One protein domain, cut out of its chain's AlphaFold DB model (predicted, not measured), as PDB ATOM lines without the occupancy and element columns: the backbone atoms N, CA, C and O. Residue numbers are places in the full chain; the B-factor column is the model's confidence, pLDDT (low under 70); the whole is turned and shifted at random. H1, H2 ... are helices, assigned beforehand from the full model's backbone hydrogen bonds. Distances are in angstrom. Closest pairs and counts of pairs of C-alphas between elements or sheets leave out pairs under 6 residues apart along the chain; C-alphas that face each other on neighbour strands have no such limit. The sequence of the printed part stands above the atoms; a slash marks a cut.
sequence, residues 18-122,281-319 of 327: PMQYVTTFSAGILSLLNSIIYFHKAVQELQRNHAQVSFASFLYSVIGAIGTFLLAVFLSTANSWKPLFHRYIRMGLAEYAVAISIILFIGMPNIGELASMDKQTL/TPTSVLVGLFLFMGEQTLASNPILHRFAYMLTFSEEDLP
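This is residues 18 to 122 and 281 to 319 of the 327 residues of a protein of Rhynchosporium commune (UniProt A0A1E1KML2). Four helices make a loose up-and-down bundle, each running against the one before it, with H7 in the middle, H2 on one side of it and H3 and H5 on the other. H4 folds back on the end of H3, H8 turns off beside the start of H2, and residues 18 to 23 and 310 to 316 stick out. The printed part has 144 residues with eight named helices, H1 to H8 in chain order, and no named strand, an all-helix domain. It is loose, with a radius of gyration of the C-alphas of 18.9 A and spans of 61 by 42 by 36 A.

H1, residues 18 to 21, touches no helix. H2, residues 24 to 52, and H3, residues 55 to 80, form a helical hairpin at a shallow tilt of 32 degrees, touching through residues 46 to 50 and 58 to 62; the closest C-alphas, of His 50 and Phe 58, are 5.8 A apart. H3 forms another with H4, residues 87 to 95, at a steep tilt of 41 degrees; the closest C-alphas are Ser 76 and Ala 94, 4.2 A. H5, residues 97 to 110, touches H3, closest at C-alphas 97 and 75, 4.9 A. H6, residues 113 to 116, is close but not clearly touching H5, with C-alphas 115 and 109 6.0 A apart. H7, residues 283 to 299, touches H2, closest at C-alphas 294 and 35, 4.3 A, and H3, closest at C-alphas 288 and 65, 4.1 A. H8, residues 302 to 311, touches H2 about perpendicular at 85 degrees, closest at C-alphas 303 and 28, 6.3 A. O i to N i+4 pairs are within hydrogen-bond range throughout H4, H7 and H8, and in 24 of 25 in H2, 19 of 22 in H3 and 8 of 10 in H5.

H2 begins at C-alpha 24 (127.124, 140.356, 212.344) and spans 42.6 A; H3 spans 38.2 A, H7 24.7 A and H5 20.8 A. H8 ends at C-alpha 311 (138.974, 151.338, 196.946).

Residues 123 to 280 are not printed, and C-alphas 122 and 281 are 6.0 A apart across the cut. Of the links printed whole, none is long. Mean pLDDT of the printed part is 82.3, under 70 at residues 18 to 22, 84, 112 to 119 and 313 to 319.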
ATOM      1  N   PRO A  18     124.343 127.285 219.537       52.81
ATOM      2  CA  PRO A  18     124.943 127.524 218.218       52.81
ATOM      3  C   PRO A  18     124.796 128.972 217.708       52.81
ATOM      4  O   PRO A  18     125.607 129.413 216.893       52.81
ATOM      5  N   MET A  19     123.818 129.744 218.199       55.22
ATOM      6  CA  MET A  19     123.591 131.130 217.755       55.22
ATOM      7  C   MET A  19     124.608 132.127 218.310       55.22
ATOM      8  O   MET A  19     124.758 133.213 217.759       55.22
ATOM      9  N   GLN A  20     125.336 131.769 219.370       58.56
ATOM     10  CA  GLN A  20     126.366 132.637 219.952       58.56
ATOM     11  C   GLN A  20     127.593 132.797 219.039       58.56
ATOM     12  O   GLN A  20     128.334 133.767 219.169       58.56
ATOM     13  N   TYR A  21     127.791 131.877 218.088       62.09
ATOM     14  CA  TYR A  21     128.941 131.883 217.181       62.09
ATOM     15  C   TYR A  21     128.707 132.665 215.883       62.09
ATOM     16  O   TYR A  21     129.664 132.975 215.170       62.09
ATOM     17  N   VAL A  22     127.455 132.998 215.548       62.12
ATOM     18  CA  VAL A  22     127.143 133.738 214.319       62.12
ATOM     19  C   VAL A  22     127.176 135.230 214.613       62.12
ATOM     20  O   VAL A  22     126.286 135.796 215.240       62.12
ATOM     21  N   THR A  23     128.228 135.878 214.129       74.81
ATOM     22  CA  THR A  23     128.419 137.319 214.292       74.81
ATOM     23  C   THR A  23     127.726 138.102 213.176       74.81
ATOM     24  O   THR A  23     127.404 137.574 212.105       74.81
ATOM     25  N   THR A  24     127.570 139.410 213.382       72.31
ATOM     26  CA  THR A  24     127.124 140.356 212.344       72.31
ATOM     27  C   THR A  24     127.985 140.287 211.075       72.31
ATOM     28  O   THR A  24     127.483 140.494 209.971       72.31
ATOM     29  N   PHE A  25     129.264 139.922 211.208       81.06
ATOM     30  CA  PHE A  25     130.168 139.693 210.085       81.06
ATOM     31  C   PHE A  25     129.760 138.476 209.244       81.06
ATOM     32  O   PHE A  25     129.654 138.578 208.021       81.06
ATOM     33  N   SER A  26     129.458 137.344 209.885       80.12
ATOM     34  CA  SER A  26     128.985 136.135 209.201       80.12
ATOM     35  C   SER A  26     127.663 136.375 208.459       80.12
ATOM     36  O   SER A  26     127.499 135.903 207.333       80.12
ATOM     37  N   ALA A  27     126.747 137.152 209.050       75.62
ATOM     38  CA  ALA A  27     125.495 137.556 208.405       75.62
ATOM     39  C   ALA A  27     125.740 138.434 207.160       75.62
ATOM     40  O   ALA A  27     125.124 138.212 206.115       75.62
ATOM     41  N   GLY A  28     126.688 139.376 207.238       79.06
ATOM     42  CA  GLY A  28     127.107 140.192 206.098       79.06
ATOM     43  C   GLY A  28     127.675 139.358 204.946       79.06
ATOM     44  O   GLY A  28     127.286 139.559 203.797       79.06
ATOM     45  N   ILE A  29     128.536 138.373 205.230       85.00
ATOM     46  CA  ILE A  29     129.090 137.483 204.193       85.00
ATOM     47  C   ILE A  29     127.979 136.676 203.521       85.00
ATOM     48  O   ILE A  29     127.974 136.533 202.301       85.00
ATOM     49  N   LEU A  30     127.023 136.158 204.294       80.81
ATOM     50  CA  LEU A  30     125.928 135.373 203.733       80.81
ATOM     51  C   LEU A  30     125.019 136.212 202.830       80.81
ATOM     52  O   LEU A  30     124.628 135.756 201.760       80.81
ATOM     53  N   SER A  31     124.708 137.442 203.245       80.44
ATOM     54  CA  SER A  31     123.960 138.387 202.415       80.44
ATOM     55  C   SER A  31     124.686 138.653 201.086       80.44
ATOM     56  O   SER A  31     124.080 138.576 200.017       80.44
ATOM     57  N   LEU A  32     126.012 138.839 201.128       86.12
ATOM     58  CA  LEU A  32     126.834 139.013 199.926       86.12
ATOM     59  C   LEU A  32     126.804 137.767 199.028       86.12
ATOM     60  O   LEU A  32     126.618 137.881 197.819       86.12
ATOM     61  N   LEU A  33     126.932 136.573 199.614       87.75
ATOM     62  CA  LEU A  33     126.847 135.307 198.884       87.75
ATOM     63  C   LEU A  33     125.492 135.158 198.176       87.75
ATOM     64  O   LEU A  33     125.455 134.794 197.004       87.75
ATOM     65  N   ASN A  34     124.388 135.477 198.856       84.25
ATOM     66  CA  ASN A  34     123.051 135.430 198.262       84.25
ATOM     67  C   ASN A  34     122.911 136.399 197.083       84.25
ATOM     68  O   ASN A  34     122.345 136.032 196.056       84.25
ATOM     69  N   SER A  35     123.460 137.611 197.205       88.44
ATOM     70  CA  SER A  35     123.494 138.578 196.104       88.44
ATOM     71  C   SER A  35     124.244 138.019 194.884       88.44
ATOM     72  O   SER A  35     123.711 138.027 193.773       88.44
ATOM     73  N   ILE A  36     125.425 137.421 195.088       90.75
ATOM     74  CA  ILE A  36     126.202 136.780 194.012       90.75
ATOM     75  C   ILE A  36     125.413 135.633 193.366       90.75
ATOM     76  O   ILE A  36     125.377 135.524 192.140       90.75
ATOM     77  N   ILE A  37     124.747 134.797 194.169       90.75
ATOM     78  CA  ILE A  37     123.901 133.706 193.669       90.75
ATOM     79  C   ILE A  37     122.774 134.256 192.792       90.75
ATOM     80  O   ILE A  37     122.491 133.676 191.744       90.75
ATOM     81  N   TYR A  38     122.153 135.377 193.161       90.12
ATOM     82  CA  TYR A  38     121.109 135.992 192.345       90.12
ATOM     83  C   TYR A  38     121.610 136.512 191.008       90.12
ATOM     84  O   TYR A  38     120.993 136.216 189.984       90.12
ATOM     85  N   PHE A  39     122.740 137.221 190.990       92.56
ATOM     86  CA  PHE A  39     123.353 137.651 189.735       92.56
ATOM     87  C   PHE A  39     123.714 136.451 188.858       92.56
ATOM     88  O   PHE A  39     123.392 136.430 187.670       92.56
ATOM     89  N   HIS A  40     124.298 135.407 189.449       94.44
ATOM     90  CA  HIS A  40     124.613 134.174 188.736       94.44
ATOM     91  C   HIS A  40     123.357 133.497 188.166       94.44
ATOM     92  O   HIS A  40     123.351 133.087 187.008       94.44
ATOM     93  N   LYS A  41     122.266 133.421 188.939       91.62
ATOM     94  CA  LYS A  41     120.985 132.861 188.487       91.62
ATOM     95  C   LYS A  41     120.346 133.681 187.373       91.62
ATOM     96  O   LYS A  41     119.808 133.091 186.440       91.62
ATOM     97  N   ALA A  42     120.451 135.007 187.428       92.69
ATOM     98  CA  ALA A  42     119.973 135.882 186.364       92.69
ATOM     99  C   ALA A  42     120.726 135.616 185.048       92.69
ATOM    100  O   ALA A  42     120.104 135.451 183.998       92.69
ATOM    101  N   VAL A  43     122.058 135.490 185.110       92.81
ATOM    102  CA  VAL A  43     122.894 135.150 183.946       92.81
ATOM    103  C   VAL A  43     122.585 133.742 183.429       92.81
ATOM    104  O   VAL A  43     122.445 133.557 182.221       92.81
ATOM    105  N   GLN A  44     122.434 132.759 184.320       93.38
ATOM    106  CA  GLN A  44     122.115 131.378 183.951       93.38
ATOM    107  C   GLN A  44     120.774 131.283 183.208       93.38
ATOM    108  O   GLN A  44     120.668 130.583 182.201       93.38
ATOM    109  N   GLU A  45     119.753 132.002 183.674       89.56
ATOM    110  CA  GLU A  45     118.446 132.020 183.018       89.56
ATOM    111  C   GLU A  45     118.499 132.750 181.670       89.56
ATOM    112  O   GLU A  45     117.901 132.298 180.694       89.56
ATOM    113  N   LEU A  46     119.302 133.814 181.558       89.88
ATOM    114  CA  LEU A  46     119.523 134.485 180.279       89.88
ATOM    115  C   LEU A  46     120.233 133.572 179.260       89.88
ATOM    116  O   LEU A  46     119.850 133.541 178.091       89.88
ATOM    117  N   GLN A  47     121.220 132.787 179.699       91.19
ATOM    118  CA  GLN A  47     121.886 131.777 178.866       91.19
ATOM    119  C   GLN A  47     120.923 130.668 178.429       91.19
ATOM    120  O   GLN A  47     120.968 130.229 177.278       91.19
ATOM    121  N   ARG A  48     120.028 130.233 179.324       88.75
ATOM    122  CA  ARG A  48     118.989 129.247 179.005       88.75
ATOM    123  C   ARG A  48     118.039 129.772 177.933       88.75
ATOM    124  O   ARG A  48     117.753 129.047 176.985       88.75
ATOM    125  N   ASN A  49     117.630 131.034 178.046       86.50
ATOM    126  CA  ASN A  49     116.797 131.684 177.042       86.50
ATOM    127  C   ASN A  49     117.525 131.790 175.697       86.50
ATOM    128  O   ASN A  49     116.953 131.424 174.675       86.50
ATOM    129  N   HIS A  50     118.800 132.199 175.682       87.56
ATOM    130  CA  HIS A  50     119.613 132.271 174.458       87.56
ATOM    131  C   HIS A  50     119.665 130.942 173.688       87.56
ATOM    132  O   HIS A  50     119.651 130.937 172.463       87.56
ATOM    133  N   ALA A  51     119.714 129.811 174.396       87.25
ATOM    134  CA  ALA A  51     119.774 128.491 173.772       87.25
ATOM    135  C   ALA A  51     118.444 128.032 173.145       87.25
ATOM    136  O   ALA A  51     118.452 127.105 172.338       87.25
ATOM    137  N   GLN A  52     117.309 128.627 173.531       83.25
ATOM    138  CA  GLN A  52     115.977 128.155 173.133       83.25
ATOM    139  C   GLN A  52     115.264 129.054 172.123       83.25
ATOM    140  O   GLN A  52     114.381 128.567 171.420       83.25
ATOM    141  N   VAL A  53     115.617 130.340 172.037       83.50
ATOM    142  CA  VAL A  53     114.884 131.311 171.209       83.50
ATOM    143  C   VAL A  53     115.731 131.878 170.072       83.50
ATOM    144  O   VAL A  53     116.959 131.872 170.112       83.50
ATOM    145  N   SER A  54     115.061 132.406 169.042       87.38
ATOM    146  CA  SER A  54     115.723 133.120 167.943       87.38
ATOM    147  C   SER A  54     116.502 134.346 168.444       87.38
ATOM    148  O   SER A  54     116.160 134.936 169.470       87.38
ATOM    149  N   PHE A  55     117.507 134.799 167.690       86.81
ATOM    150  CA  PHE A  55     118.320 135.960 168.078       86.81
ATOM    151  C   PHE A  55     117.488 137.236 168.321       86.81
ATOM    152  O   PHE A  55     117.752 137.979 169.264       86.81
ATOM    153  N   ALA A  56     116.436 137.461 167.524       85.94
ATOM    154  CA  ALA A  56     115.533 138.601 167.696       85.94
ATOM    155  C   ALA A  56     114.716 138.502 169.000       85.94
ATOM    156  O   ALA A  56     114.676 139.454 169.781       85.94
ATOM    157  N   SER A  57     114.139 137.328 169.281       85.38
ATOM    158  CA  SER A  57     113.434 137.043 170.542       85.38
ATOM    159  C   SER A  57     114.361 137.139 171.760       85.38
ATOM    160  O   SER A  57     113.943 137.572 172.839       85.38
ATOM    161  N   PHE A  58     115.632 136.763 171.599       88.62
ATOM    162  CA  PHE A  58     116.639 136.866 172.647       88.62
ATOM    163  C   PHE A  58     116.968 138.327 172.967       88.62
ATOM    164  O   PHE A  58     116.910 138.717 174.131       88.62
ATOM    165  N   LEU A  59     117.234 139.158 171.953       88.88
ATOM    166  CA  LEU A  59     117.458 140.596 172.141       88.88
ATOM    167  C   LEU A  59     116.266 141.263 172.833       88.88
ATOM    168  O   LEU A  59     116.449 142.038 173.770       88.88
ATOM    169  N   TYR A  60     115.043 140.911 172.434       87.06
ATOM    170  CA  TYR A  60     113.841 141.397 173.105       87.06
ATOM    171  C   TYR A  60     113.774 140.959 174.576       87.06
ATOM    172  O   TYR A  60     113.443 141.753 175.456       87.06
ATOM    173  N   SER A  61     114.150 139.712 174.866       87.94
ATOM    174  CA  SER A  61     114.234 139.193 176.234       87.94
ATOM    175  C   SER A  61     115.276 139.943 177.074       87.94
ATOM    176  O   SER A  61     115.010 140.242 178.236       87.94
ATOM    177  N   VAL A  62     116.422 140.310 176.494       91.25
ATOM    178  CA  VAL A  62     117.444 141.142 177.156       91.25
ATOM    179  C   VAL A  62     116.896 142.538 177.461       91.25
ATOM    180  O   VAL A  62     117.032 143.013 178.590       91.25
ATOM    181  N   ILE A  63     116.231 143.178 176.493       90.69
ATOM    182  CA  ILE A  63     115.608 144.499 176.675       90.69
ATOM    183  C   ILE A  63     114.540 144.443 177.772       90.69
ATOM    184  O   ILE A  63     114.507 145.317 178.634       90.69
ATOM    185  N   GLY A  64     113.702 143.404 177.789       89.75
ATOM    186  CA  GLY A  64     112.697 143.202 178.833       89.75
ATOM    187  C   GLY A  64     113.312 142.998 180.221       89.75
ATOM    188  O   GLY A  64     112.837 143.586 181.191       89.75
ATOM    189  N   ALA A  65     114.397 142.224 180.323       92.06
ATOM    190  CA  ALA A  65     115.093 141.977 181.585       92.06
ATOM    191  C   ALA A  65     115.747 143.250 182.145       92.06
ATOM    192  O   ALA A  65     115.490 143.630 183.289       92.06
ATOM    193  N   ILE A  66     116.549 143.940 181.327       94.25
ATOM    194  CA  ILE A  66     117.222 145.187 181.718       94.25
ATOM    195  C   ILE A  66     116.191 146.291 181.966       94.25
ATOM    196  O   ILE A  66     116.301 147.022 182.944       94.25
ATOM    197  N   GLY A  67     115.157 146.386 181.128       93.25
ATOM    198  CA  GLY A  67     114.068 147.342 181.293       93.25
ATOM    199  C   GLY A  67     113.316 147.148 182.609       93.25
ATOM    200  O   GLY A  67     113.104 148.120 183.331       93.25
ATOM    201  N   THR A  68     112.981 145.902 182.964       93.62
ATOM    202  CA  THR A  68     112.332 145.583 184.250       93.62
ATOM    203  C   THR A  68     113.227 145.976 185.422       93.62
ATOM    204  O   THR A  68     112.751 146.595 186.371       93.62
ATOM    205  N   PHE A  69     114.524 145.657 185.348       94.38
ATOM    206  CA  PHE A  69     115.501 146.009 186.378       94.38
ATOM    207  C   PHE A  69     115.626 147.530 186.561       94.38
ATOM    208  O   PHE A  69     115.446 148.031 187.670       94.38
ATOM    209  N   LEU A  70     115.880 148.272 185.480       94.44
ATOM    210  CA  LEU A  70     116.055 149.725 185.531       94.44
ATOM    211  C   LEU A  70     114.789 150.436 186.004       94.44
ATOM    212  O   LEU A  70     114.874 151.365 186.806       94.44
ATOM    213  N   LEU A  71     113.615 149.990 185.546       93.69
ATOM    214  CA  LEU A  71     112.345 150.546 185.996       93.69
ATOM    215  C   LEU A  71     112.128 150.285 187.492       93.69
ATOM    216  O   LEU A  71     111.752 151.206 188.214       93.69
ATOM    217  N   ALA A  72     112.426 149.077 187.976       92.62
ATOM    218  CA  ALA A  72     112.294 148.745 189.390       92.62
ATOM    219  C   ALA A  72     113.223 149.597 190.274       92.62
ATOM    220  O   ALA A  72     112.768 150.113 191.291       92.62
ATOM    221  N   VAL A  73     114.481 149.810 189.865       91.44
ATOM    222  CA  VAL A  73     115.438 150.687 190.573       91.44
ATOM    223  C   VAL A  73     114.997 152.156 190.533       91.44
ATOM    224  O   VAL A  73     115.083 152.880 191.528       91.44
ATOM    225  N   PHE A  74     114.489 152.614 189.388       91.81
ATOM    226  CA  PHE A  74     113.984 153.975 189.249       91.81
ATOM    227  C   PHE A  74     112.796 154.220 190.189       91.81
ATOM    228  O   PHE A  74     112.810 155.190 190.948       91.81
ATOM    229  N   LEU A  75     111.809 153.315 190.202       89.88
ATOM    230  CA  LEU A  75     110.640 153.413 191.080       89.88
ATOM    231  C   LEU A  75     111.008 153.238 192.559       89.88
ATOM    232  O   LEU A  75     110.458 153.959 193.386       89.88
ATOM    233  N   SER A  76     111.947 152.353 192.917       86.81
ATOM    234  CA  SER A  76     112.369 152.189 194.319       86.81
ATOM    235  C   SER A  76     113.033 153.458 194.868       86.81
ATOM    236  O   SER A  76     112.847 153.815 196.031       86.81
ATOM    237  N   THR A  77     113.710 154.219 194.003       85.50
ATOM    238  CA  THR A  77     114.324 155.515 194.334       85.50
ATOM    239  C   THR A  77     113.302 156.661 194.405       85.50
ATOM    240  O   THR A  77     113.666 157.791 194.740       85.50
ATOM    241  N   ALA A  78     112.008 156.406 194.154       84.00
ATOM    242  CA  ALA A  78     110.980 157.445 194.121       84.00
ATOM    243  C   ALA A  78     110.943 158.282 195.404       84.00
ATOM    244  O   ALA A  78     110.783 159.494 195.318       84.00
ATOM    245  N   ASN A  79     111.168 157.689 196.583       79.50
ATOM    246  CA  ASN A  79     111.201 158.409 197.864       79.50
ATOM    247  C   ASN A  79     112.259 159.518 197.945       79.50
ATOM    248  O   ASN A  79     112.025 160.526 198.616       79.50
ATOM    249  N   SER A  80     113.368 159.371 197.224       79.94
ATOM    250  CA  SER A  80     114.460 160.348 197.168       79.94
ATOM    251  C   SER A  80     114.255 161.409 196.085       79.94
ATOM    252  O   SER A  80     115.036 162.357 195.990       79.94
ATOM    253  N   TRP A  81     113.217 161.287 195.252       81.31
ATOM    254  CA  TRP A  81     112.938 162.287 194.231       81.31
ATOM    255  C   TRP A  81     112.545 163.616 194.870       81.31
ATOM    256  O   TRP A  81     111.858 163.668 195.902       81.31
ATOM    257  N   LYS A  82     112.951 164.702 194.199       75.81
ATOM    258  CA  LYS A  82     112.474 166.056 194.501       75.81
ATOM    259  C   LYS A  82     110.938 166.040 194.584       75.81
ATOM    260  O   LYS A  82     110.318 165.232 193.889       75.81
ATOM    261  N   PRO A  83     110.315 166.890 195.416       73.50
ATOM    262  CA  PRO A  83     108.873 166.876 195.666       73.50
ATOM    263  C   PRO A  83     108.063 167.366 194.450       73.50
ATOM    264  O   PRO A  83     107.417 168.405 194.492       73.50
ATOM    265  N   LEU A  84     108.103 166.610 193.351       69.00
ATOM    266  CA  LEU A  84     107.219 166.751 192.195       69.00
ATOM    267  C   LEU A  84     105.852 166.103 192.465       69.00
ATOM    268  O   LEU A  84     104.859 166.506 191.870       69.00
ATOM    269  N   PHE A  85     105.788 165.127 193.379       78.19
ATOM    270  CA  PHE A  85     104.577 164.380 193.722       78.19
ATOM    271  C   PHE A  85     104.250 164.440 195.216       78.19
ATOM    272  O   PHE A  85     105.119 164.643 196.065       78.19
ATOM    273  N   HIS A  86     102.975 164.209 195.537       83.19
ATOM    274  CA  HIS A  86     102.500 164.127 196.913       83.19
ATOM    275  C   HIS A  86     103.105 162.910 197.643       83.19
ATOM    276  O   HIS A  86     103.300 161.849 197.045       83.19
ATOM    277  N   ARG A  87     103.371 163.045 198.952       82.69
ATOM    278  CA  ARG A  87     104.107 162.055 199.767       82.69
ATOM    279  C   ARG A  87     103.563 160.627 199.639       82.69
ATOM    280  O   ARG A  87     104.354 159.699 199.511       82.69
ATOM    281  N   TYR A  88     102.240 160.457 199.649       84.56
ATOM    282  CA  TYR A  88     101.602 159.137 199.573       84.56
ATOM    283  C   TYR A  88     101.819 158.436 198.228       84.56
ATOM    284  O   TYR A  88     102.058 157.235 198.201       84.56
ATOM    285  N   ILE A  89     101.793 159.183 197.119       85.75
ATOM    286  CA  ILE A  89     102.032 158.624 195.779       85.75
ATOM    287  C   ILE A  89     103.478 158.146 195.677       85.75
ATOM    288  O   ILE A  89     103.742 157.047 195.206       85.75
ATOM    289  N   ARG A  90     104.416 158.952 196.179       85.12
ATOM    290  CA  ARG A  90     105.843 158.632 196.182       85.12
ATOM    291  C   ARG A  90     106.162 157.385 197.012       85.12
ATOM    292  O   ARG A  90     106.886 156.513 196.545       85.12
ATOM    293  N   MET A  91     105.558 157.289 198.198       84.38
ATOM    294  CA  MET A  91     105.671 156.121 199.073       84.38
ATOM    295  C   MET A  91     105.089 154.868 198.405       84.38
ATOM    296  O   MET A  91     105.761 153.843 198.356       84.38
ATOM    297  N   GLY A  92     103.900 154.972 197.798       86.38
ATOM    298  CA  GLY A  92     103.294 153.863 197.057       86.38
ATOM    299  C   GLY A  92     104.129 153.410 195.854       86.38
ATOM    300  O   GLY A  92     104.299 152.213 195.645       86.38
ATOM    301  N   LEU A  93     104.704 154.339 195.083       87.94
ATOM    302  CA  LEU A  93     105.579 154.001 193.955       87.94
ATOM    303  C   LEU A  93     106.852 153.270 194.402       87.94
ATOM    304  O   LEU A  93     107.254 152.323 193.733       87.94
ATOM    305  N   ALA A  94     107.449 153.679 195.525       86.44
ATOM    306  CA  ALA A  94     108.647 153.040 196.063       86.44
ATOM    307  C   ALA A  94     108.363 151.633 196.617       86.44
ATOM    308  O   ALA A  94     109.098 150.697 196.308       86.44
ATOM    309  N   GLU A  95     107.279 151.457 197.378       86.12
ATOM    310  CA  GLU A  95     106.916 150.161 197.973       86.12
ATOM    311  C   GLU A  95     106.432 149.140 196.929       86.12
ATOM    312  O   GLU A  95     106.756 147.956 197.019       86.12
ATOM    313  N   TYR A  96     105.695 149.585 195.904       89.44
ATOM    314  CA  TYR A  96     105.180 148.721 194.833       89.44
ATOM    315  C   TYR A  96     106.050 148.721 193.566       89.44
ATOM    316  O   TYR A  96     105.624 148.190 192.537       89.44
ATOM    317  N   ALA A  97     107.273 149.259 193.629       89.69
ATOM    318  CA  ALA A  97     108.182 149.418 192.491       89.69
ATOM    319  C   ALA A  97     108.342 148.135 191.659       89.69
ATOM    320  O   ALA A  97     108.175 148.137 190.436       89.69
ATOM    321  N   VAL A  98     108.601 147.016 192.339       89.50
ATOM    322  CA  VAL A  98     108.785 145.699 191.715       89.50
ATOM    323  C   VAL A  98     107.493 145.198 191.074       89.50
ATOM    324  O   VAL A  98     107.502 144.764 189.925       89.50
ATOM    325  N   ALA A  99     106.370 145.280 191.794       90.88
ATOM    326  CA  ALA A  99     105.082 144.790 191.310       90.88
ATOM    327  C   ALA A  99     104.617 145.558 190.063       90.88
ATOM    328  O   ALA A  99     104.212 144.945 189.077       90.88
ATOM    329  N   ILE A 100     104.737 146.888 190.081       92.06
ATOM    330  CA  ILE A 100     104.398 147.752 188.946       92.06
ATOM    331  C   ILE A 100     105.294 147.430 187.747       92.06
ATOM    332  O   ILE A 100     104.789 147.277 186.634       92.06
ATOM    333  N   SER A 101     106.601 147.267 187.972       92.19
ATOM    334  CA  SER A 101     107.554 146.946 186.904       92.19
ATOM    335  C   SER A 101     107.235 145.604 186.244       92.19
ATOM    336  O   SER A 101     107.178 145.520 185.020       92.19
ATOM    337  N   ILE A 102     106.937 144.573 187.039       90.88
ATOM    338  CA  ILE A 102     106.537 143.257 186.528       90.88
ATOM    339  C   ILE A 102     105.250 143.362 185.701       90.88
ATOM    340  O   ILE A 102     105.211 142.876 184.575       90.88
ATOM    341  N   ILE A 103     104.205 144.021 186.214       90.94
ATOM    342  CA  ILE A 103     102.920 144.144 185.505       90.94
ATOM    343  C   ILE A 103     103.095 144.875 184.168       90.94
ATOM    344  O   ILE A 103     102.548 144.439 183.153       90.94
ATOM    345  N   LEU A 104     103.888 145.948 184.141       90.75
ATOM    346  CA  LEU A 104     104.146 146.723 182.928       90.75
ATOM    347  C   LEU A 104     104.879 145.874 181.880       90.75
ATOM    348  O   LEU A 104     104.435 145.801 180.735       90.75
ATOM    349  N   PHE A 105     105.947 145.170 182.264       88.38
ATOM    350  CA  PHE A 105     106.725 144.340 181.337       88.38
ATOM    351  C   PHE A 105     106.078 142.988 180.992       88.38
ATOM    352  O   PHE A 105     106.459 142.380 179.995       88.38
ATOM    353  N   ILE A 106     105.064 142.535 181.737       87.88
ATOM    354  CA  ILE A 106     104.160 141.453 181.307       87.88
ATOM    355  C   ILE A 106     103.137 141.973 180.287       87.88
ATOM    356  O   ILE A 106     102.793 141.265 179.343       87.88
ATOM    357  N   GLY A 107     102.632 143.197 180.466       84.50
ATOM    358  CA  GLY A 107     101.623 143.796 179.590       84.50
ATOM    359  C   GLY A 107     102.179 144.284 178.251       84.50
ATOM    360  O   GLY A 107     101.568 144.050 177.213       84.50
ATOM    361  N   MET A 108     103.356 144.915 178.256       82.44
ATOM    362  CA  MET A 108     103.984 145.523 177.074       82.44
ATOM    363  C   MET A 108     104.145 144.555 175.883       82.44
ATOM    364  O   MET A 108     103.791 144.941 174.771       82.44
ATOM    365  N   PRO A 109     104.588 143.295 176.062       74.50
ATOM    366  CA  PRO A 109     104.693 142.341 174.963       74.50
ATOM    367  C   PRO A 109     103.342 141.914 174.373       74.50
ATOM    368  O   PRO A 109     103.327 141.368 173.272       74.50
ATOM    369  N   ASN A 110     102.235 142.095 175.096       73.19
ATOM    370  CA  ASN A 110     100.896 141.699 174.651       73.19
ATOM    371  C   ASN A 110     100.183 142.810 173.864       73.19
ATOM    372  O   ASN A 110      99.079 142.597 173.368       73.19
ATOM    373  N   ILE A 111     100.801 143.988 173.741       72.31
ATOM    374  CA  ILE A 111     100.247 145.150 173.047       72.31
ATOM    375  C   ILE A 111     101.007 145.344 171.721       72.31
ATOM    376  O   ILE A 111     102.213 145.579 171.720       72.31
ATOM    377  N   GLY A 112     100.298 145.271 170.588       65.69
ATOM    378  CA  GLY A 112     100.822 145.601 169.250       65.69
ATOM    379  C   GLY A 112     101.441 144.437 168.456       65.69
ATOM    380  O   GLY A 112     101.217 143.265 168.754       65.69
ATOM    381  N   GLU A 113     102.230 144.766 167.424       59.34
ATOM    382  CA  GLU A 113     102.856 143.813 166.476       59.34
ATOM    383  C   GLU A 113     103.842 142.827 167.133       59.34
ATOM    384  O   GLU A 113     104.127 141.760 166.584       59.34
ATOM    385  N   LEU A 114     104.305 143.128 168.352       56.88
ATOM    386  CA  LEU A 114     105.179 142.261 169.143       56.88
ATOM    387  C   LEU A 114     104.471 141.017 169.702       56.88
ATOM    388  O   LEU A 114     105.145 140.117 170.207       56.88
ATOM    389  N   ALA A 115     103.139 140.927 169.622       61.06
ATOM    390  CA  ALA A 115     102.388 139.734 170.023       61.06
ATOM    391  C   ALA A 115     102.716 138.501 169.158       61.06
ATOM    392  O   ALA A 115     102.552 137.375 169.616       61.06
ATOM    393  N   SER A 116     103.216 138.717 167.936       59.53
ATOM    394  CA  SER A 116     103.585 137.660 166.983       59.53
ATOM    395  C   SER A 116     104.948 137.007 167.256       59.53
ATOM    396  O   SER A 116     105.265 135.980 166.658       59.53
ATOM    397  N   MET A 117     105.763 137.594 168.137       61.56
ATOM    398  CA  MET A 117     107.125 137.135 168.399       61.56
ATOM    399  C   MET A 117     107.136 136.022 169.445       61.56
ATOM    400  O   MET A 117     106.506 136.152 170.497       61.56
ATOM    401  N   ASP A 118     107.888 134.957 169.165       64.25
ATOM    402  CA  ASP A 118     107.998 133.807 170.057       64.25
ATOM    403  C   ASP A 118     108.702 134.210 171.359       64.25
ATOM    404  O   ASP A 118     109.784 134.814 171.341       64.25
ATOM    405  N   LYS A 119     108.048 133.934 172.490       68.38
ATOM    406  CA  LYS A 119     108.469 134.354 173.831       68.38
ATOM    407  C   LYS A 119     108.457 133.153 174.748       68.38
ATOM    408  O   LYS A 119     107.457 132.453 174.872       68.38
ATOM    409  N   GLN A 120     109.545 132.992 175.484       73.31
ATOM    410  CA  GLN A 120     109.621 131.976 176.513       73.31
ATOM    411  C   GLN A 120     108.885 132.452 177.768       73.31
ATOM    412  O   GLN A 120     109.396 133.278 178.535       73.31
ATOM    413  N   THR A 121     107.677 131.939 177.978       80.62
ATOM    414  CA  THR A 121     106.893 132.181 179.192       80.62
ATOM    415  C   THR A 121     107.069 131.060 180.214       80.62
ATOM    416  O   THR A 121     107.683 130.024 179.940       80.62
ATOM    417  N   LEU A 122     106.579 131.280 181.436       78.19
ATOM    418  CA  LEU A 122     106.614 130.250 182.472       78.19
ATOM    419  C   LEU A 122     105.823 129.015 182.036       78.19
ATOM    420  O   LEU A 122     104.651 129.098 181.661       78.19
ATOM    421  N   THR A 281     103.580 135.279 182.124       86.19
ATOM    422  CA  THR A 281     104.797 135.958 182.564       86.19
ATOM    423  C   THR A 281     105.979 135.508 181.702       86.19
ATOM    424  O   THR A 281     106.293 134.313 181.679       86.19
ATOM    425  N   PRO A 282     106.665 136.425 180.997       87.44
ATOM    426  CA  PRO A 282     107.892 136.097 180.285       87.44
ATOM    427  C   PRO A 282     109.023 135.794 181.273       87.44
ATOM    428  O   PRO A 282     109.210 136.504 182.263       87.44
ATOM    429  N   THR A 283     109.829 134.779 180.978       87.94
ATOM    430  CA  THR A 283     111.024 134.434 181.774       87.94
ATOM    431  C   THR A 283     112.035 135.584 181.839       87.94
ATOM    432  O   THR A 283     112.711 135.752 182.850       87.94
ATOM    433  N   SER A 284     112.083 136.450 180.820       88.75
ATOM    434  CA  SER A 284     112.911 137.663 180.805       88.75
ATOM    435  C   SER A 284     112.602 138.634 181.949       88.75
ATOM    436  O   SER A 284     113.517 139.223 182.520       88.75
ATOM    437  N   VAL A 285     111.333 138.773 182.337       91.19
ATOM    438  CA  VAL A 285     110.925 139.643 183.451       91.19
ATOM    439  C   VAL A 285     111.449 139.088 184.781       91.19
ATOM    440  O   VAL A 285     111.886 139.854 185.641       91.19
ATOM    441  N   LEU A 286     111.497 137.758 184.930       90.50
ATOM    442  CA  LEU A 286     112.098 137.117 186.104       90.50
ATOM    443  C   LEU A 286     113.608 137.368 186.195       90.50
ATOM    444  O   LEU A 286     114.120 137.557 187.295       90.50
ATOM    445  N   VAL A 287     114.316 137.419 185.061       92.81
ATOM    446  CA  VAL A 287     115.742 137.793 185.033       92.81
ATOM    447  C   VAL A 287     115.930 139.205 185.589       92.81
ATOM    448  O   VAL A 287     116.777 139.408 186.459       92.81
ATOM    449  N   GLY A 288     115.103 140.161 185.157       92.94
ATOM    450  CA  GLY A 288     115.117 141.525 185.697       92.94
ATOM    451  C   GLY A 288     114.834 141.575 187.203       92.94
ATOM    452  O   GLY A 288     115.503 142.303 187.937       92.94
ATOM    453  N   LEU A 289     113.905 140.744 187.684       91.69
ATOM    454  CA  LEU A 289     113.617 140.594 189.112       91.69
ATOM    455  C   LEU A 289     114.815 140.029 189.896       91.69
ATOM    456  O   LEU A 289     115.119 140.534 190.976       91.69
ATOM    457  N   PHE A 290     115.512 139.012 189.376       92.00
ATOM    458  CA  PHE A 290     116.714 138.469 190.022       92.00
ATOM    459  C   PHE A 290     117.840 139.502 190.111       92.00
ATOM    460  O   PHE A 290     118.479 139.602 191.156       92.00
ATOM    461  N   LEU A 291     118.042 140.307 189.062       93.06
ATOM    462  CA  LEU A 291     119.003 141.413 189.083       93.06
ATOM    463  C   LEU A 291     118.637 142.460 190.143       93.06
ATOM    464  O   LEU A 291     119.506 142.877 190.906       93.06
ATOM    465  N   PHE A 292     117.357 142.833 190.235       91.50
ATOM    466  CA  PHE A 292     116.882 143.792 191.237       91.50
ATOM    467  C   PHE A 292     117.091 143.275 192.667       91.50
ATOM    468  O   PHE A 292     117.646 143.977 193.505       91.50
ATOM    469  N   MET A 293     116.705 142.026 192.951       88.75
ATOM    470  CA  MET A 293     116.909 141.434 194.280       88.75
ATOM    471  C   MET A 293     118.396 141.302 194.636       88.75
ATOM    472  O   MET A 293     118.769 141.504 195.795       88.75
ATOM    473  N   GLY A 294     119.243 140.979 193.653       89.56
ATOM    474  CA  GLY A 294     120.694 140.937 193.812       89.56
ATOM    475  C   GLY A 294     121.273 142.301 194.188       89.56
ATOM    476  O   GLY A 294     122.034 142.383 195.152       89.56
ATOM    477  N   GLU A 295     120.869 143.360 193.483       89.00
ATOM    478  CA  GLU A 295     121.300 144.742 193.731       89.00
ATOM    479  C   GLU A 295     120.847 145.256 195.102       89.00
ATOM    480  O   GLU A 295     121.687 145.719 195.867       89.00
ATOM    481  N   GLN A 296     119.578 145.076 195.476       85.38
ATOM    482  CA  GLN A 296     119.067 145.528 196.778       85.38
ATOM    483  C   GLN A 296     119.793 144.852 197.948       85.38
ATOM    484  O   GLN A 296     120.187 145.503 198.916       85.38
ATOM    485  N   THR A 297     120.033 143.542 197.829       82.31
ATOM    486  CA  THR A 297     120.797 142.774 198.826       82.31
ATOM    487  C   THR A 297     122.258 143.237 198.892       82.31
ATOM    488  O   THR A 297     122.875 143.209 199.957       82.31
ATOM    489  N   LEU A 298     122.829 143.665 197.761       85.62
ATOM    490  CA  LEU A 298     124.195 144.178 197.684       85.62
ATOM    491  C   LEU A 298     124.305 145.569 198.325       85.62
ATOM    492  O   LEU A 298     125.193 145.792 199.145       85.62
ATOM    493  N   ALA A 299     123.383 146.478 197.999       83.25
ATOM    494  CA  ALA A 299     123.365 147.862 198.468       83.25
ATOM    495  C   ALA A 299     123.155 147.982 199.988       83.25
ATOM    496  O   ALA A 299     123.738 148.858 200.637       83.25
ATOM    497  N   SER A 300     122.362 147.081 200.578       75.38
ATOM    498  CA  SER A 300     122.118 147.048 202.025       75.38
ATOM    499  C   SER A 300     123.273 146.440 202.831       75.38
ATOM    500  O   SER A 300     123.279 146.537 204.065       75.38
ATOM    501  N   ASN A 301     124.261 145.829 202.167       81.62
ATOM    502  CA  ASN A 301     125.330 145.085 202.817       81.62
ATOM    503  C   ASN A 301     126.474 145.998 203.310       81.62
ATOM    504  O   ASN A 301     127.145 146.642 202.500       81.62
ATOM    505  N   PRO A 302     126.803 145.998 204.617       77.88
ATOM    506  CA  PRO A 302     127.878 146.832 205.162       77.88
ATOM    507  C   PRO A 302     129.277 146.453 204.653       77.88
ATOM    508  O   PRO A 302     130.179 147.290 204.673       77.88
ATOM    509  N   ILE A 303     129.491 145.209 204.210       83.25
ATOM    510  CA  ILE A 303     130.787 144.760 203.681       83.25
ATOM    511  C   ILE A 303     131.105 145.475 202.369       83.25
ATOM    512  O   ILE A 303     132.257 145.851 202.158       83.25
ATOM    513  N   LEU A 304     130.098 145.712 201.522       82.31
ATOM    514  CA  LEU A 304     130.292 146.429 200.267       82.31
ATOM    515  C   LEU A 304     130.764 147.860 200.525       82.31
ATOM    516  O   LEU A 304     131.731 148.288 199.910       82.31
ATOM    517  N   HIS A 305     130.138 148.561 201.475       80.44
ATOM    518  CA  HIS A 305     130.553 149.912 201.869       80.44
ATOM    519  C   HIS A 305     132.004 149.927 202.352       80.44
ATOM    520  O   HIS A 305     132.798 150.734 201.890       80.44
ATOM    521  N   ARG A 306     132.401 148.968 203.198       83.00
ATOM    522  CA  ARG A 306     133.799 148.829 203.657       83.00
ATOM    523  C   ARG A 306     134.778 148.558 202.515       83.00
ATOM    524  O   ARG A 306     135.875 149.106 202.515       83.00
ATOM    525  N   PHE A 307     134.395 147.726 201.551       83.44
ATOM    526  CA  PHE A 307     135.209 147.459 200.367       83.44
ATOM    527  C   PHE A 307     135.297 148.689 199.449       83.44
ATOM    528  O   PHE A 307     136.369 149.010 198.946       83.44
ATOM    529  N   ALA A 308     134.197 149.428 199.289       81.69
ATOM    530  CA  ALA A 308     134.160 150.677 198.538       81.69
ATOM    531  C   ALA A 308     135.026 151.768 199.188       81.69
ATOM    532  O   ALA A 308     135.733 152.466 198.466       81.69
ATOM    533  N   TYR A 309     135.044 151.860 200.524       81.12
ATOM    534  CA  TYR A 309     135.958 152.733 201.272       81.12
ATOM    535  C   TYR A 309     137.427 152.326 201.116       81.12
ATOM    536  O   TYR A 309     138.302 153.180 201.087       81.12
ATOM    537  N   MET A 310     137.718 151.029 200.987       80.62
ATOM    538  CA  MET A 310     139.082 150.559 200.721       80.62
ATOM    539  C   MET A 310     139.563 150.938 199.312       80.62
ATOM    540  O   MET A 310     140.749 151.182 199.116       80.62
ATOM    541  N   LEU A 311     138.657 150.970 198.330       81.50
ATOM    542  CA  LEU A 311     138.974 151.338 196.946       81.50
ATOM    543  C   LEU A 311     138.998 152.852 196.725       81.50
ATOM    544  O   LEU A 311     139.839 153.358 195.984       81.50
ATOM    545  N   THR A 312     138.076 153.570 197.359       76.12
ATOM    546  CA  THR A 312     137.985 155.026 197.299       76.12
ATOM    547  C   THR A 312     138.734 155.594 198.498       76.12
ATOM    548  O   THR A 312     138.138 155.838 199.543       76.12
ATOM    549  N   PHE A 313     140.047 155.799 198.366       59.44
ATOM    550  CA  PHE A 313     140.808 156.601 199.328       59.44
ATOM    551  C   PHE A 313     140.301 158.052 199.266       59.44
ATOM    552  O   PHE A 313     140.810 158.848 198.482       59.44
ATOM    553  N   SER A 314     139.263 158.388 200.033       54.72
ATOM    554  CA  SER A 314     138.791 159.767 200.171       54.72
ATOM    555  C   SER A 314     139.348 160.366 201.461       54.72
ATOM    556  O   SER A 314     139.066 159.877 202.554       54.72
ATOM    557  N   GLU A 315     140.148 161.425 201.333       56.06
ATOM    558  CA  GLU A 315     140.732 162.201 202.442       56.06
ATOM    559  C   GLU A 315     139.674 162.825 203.378       56.06
ATOM    560  O   GLU A 315     139.994 163.217 204.499       56.06
ATOM    561  N   GLU A 316     138.410 162.903 202.947       58.84
ATOM    562  CA  GLU A 316     137.323 163.584 203.665       58.84
ATOM    563  C   GLU A 316     136.763 162.806 204.873       58.84
ATOM    564  O   GLU A 316     136.199 163.430 205.773       58.84
ATOM    565  N   ASP A 317     136.963 161.483 204.941       57.62
ATOM    566  CA  ASP A 317     136.443 160.622 206.022       57.62
ATOM    567  C   ASP A 317     137.460 160.369 207.157       57.62
ATOM    568  O   ASP A 317     137.171 159.638 208.111       57.62
ATOM    569  N   LEU A 318     138.657 160.973 207.100       59.47
ATOM    570  CA  LEU A 318     139.593 160.898 208.221       59.47
ATOM    571  C   LEU A 318     139.038 161.683 209.423       59.47
ATOM    572  O   LEU A 318     138.684 162.860 209.285       59.47
ATOM    573  N   PRO A 319     139.007 161.092 210.635       62.53
ATOM    574  CA  PRO A 319     138.733 161.866 211.835       62.53
ATOM    575  C   PRO A 319     139.752 163.005 211.907       62.53
ATOM    576  O   PRO A 319     140.957 162.772 211.801       62.53
TER     577      PRO A 319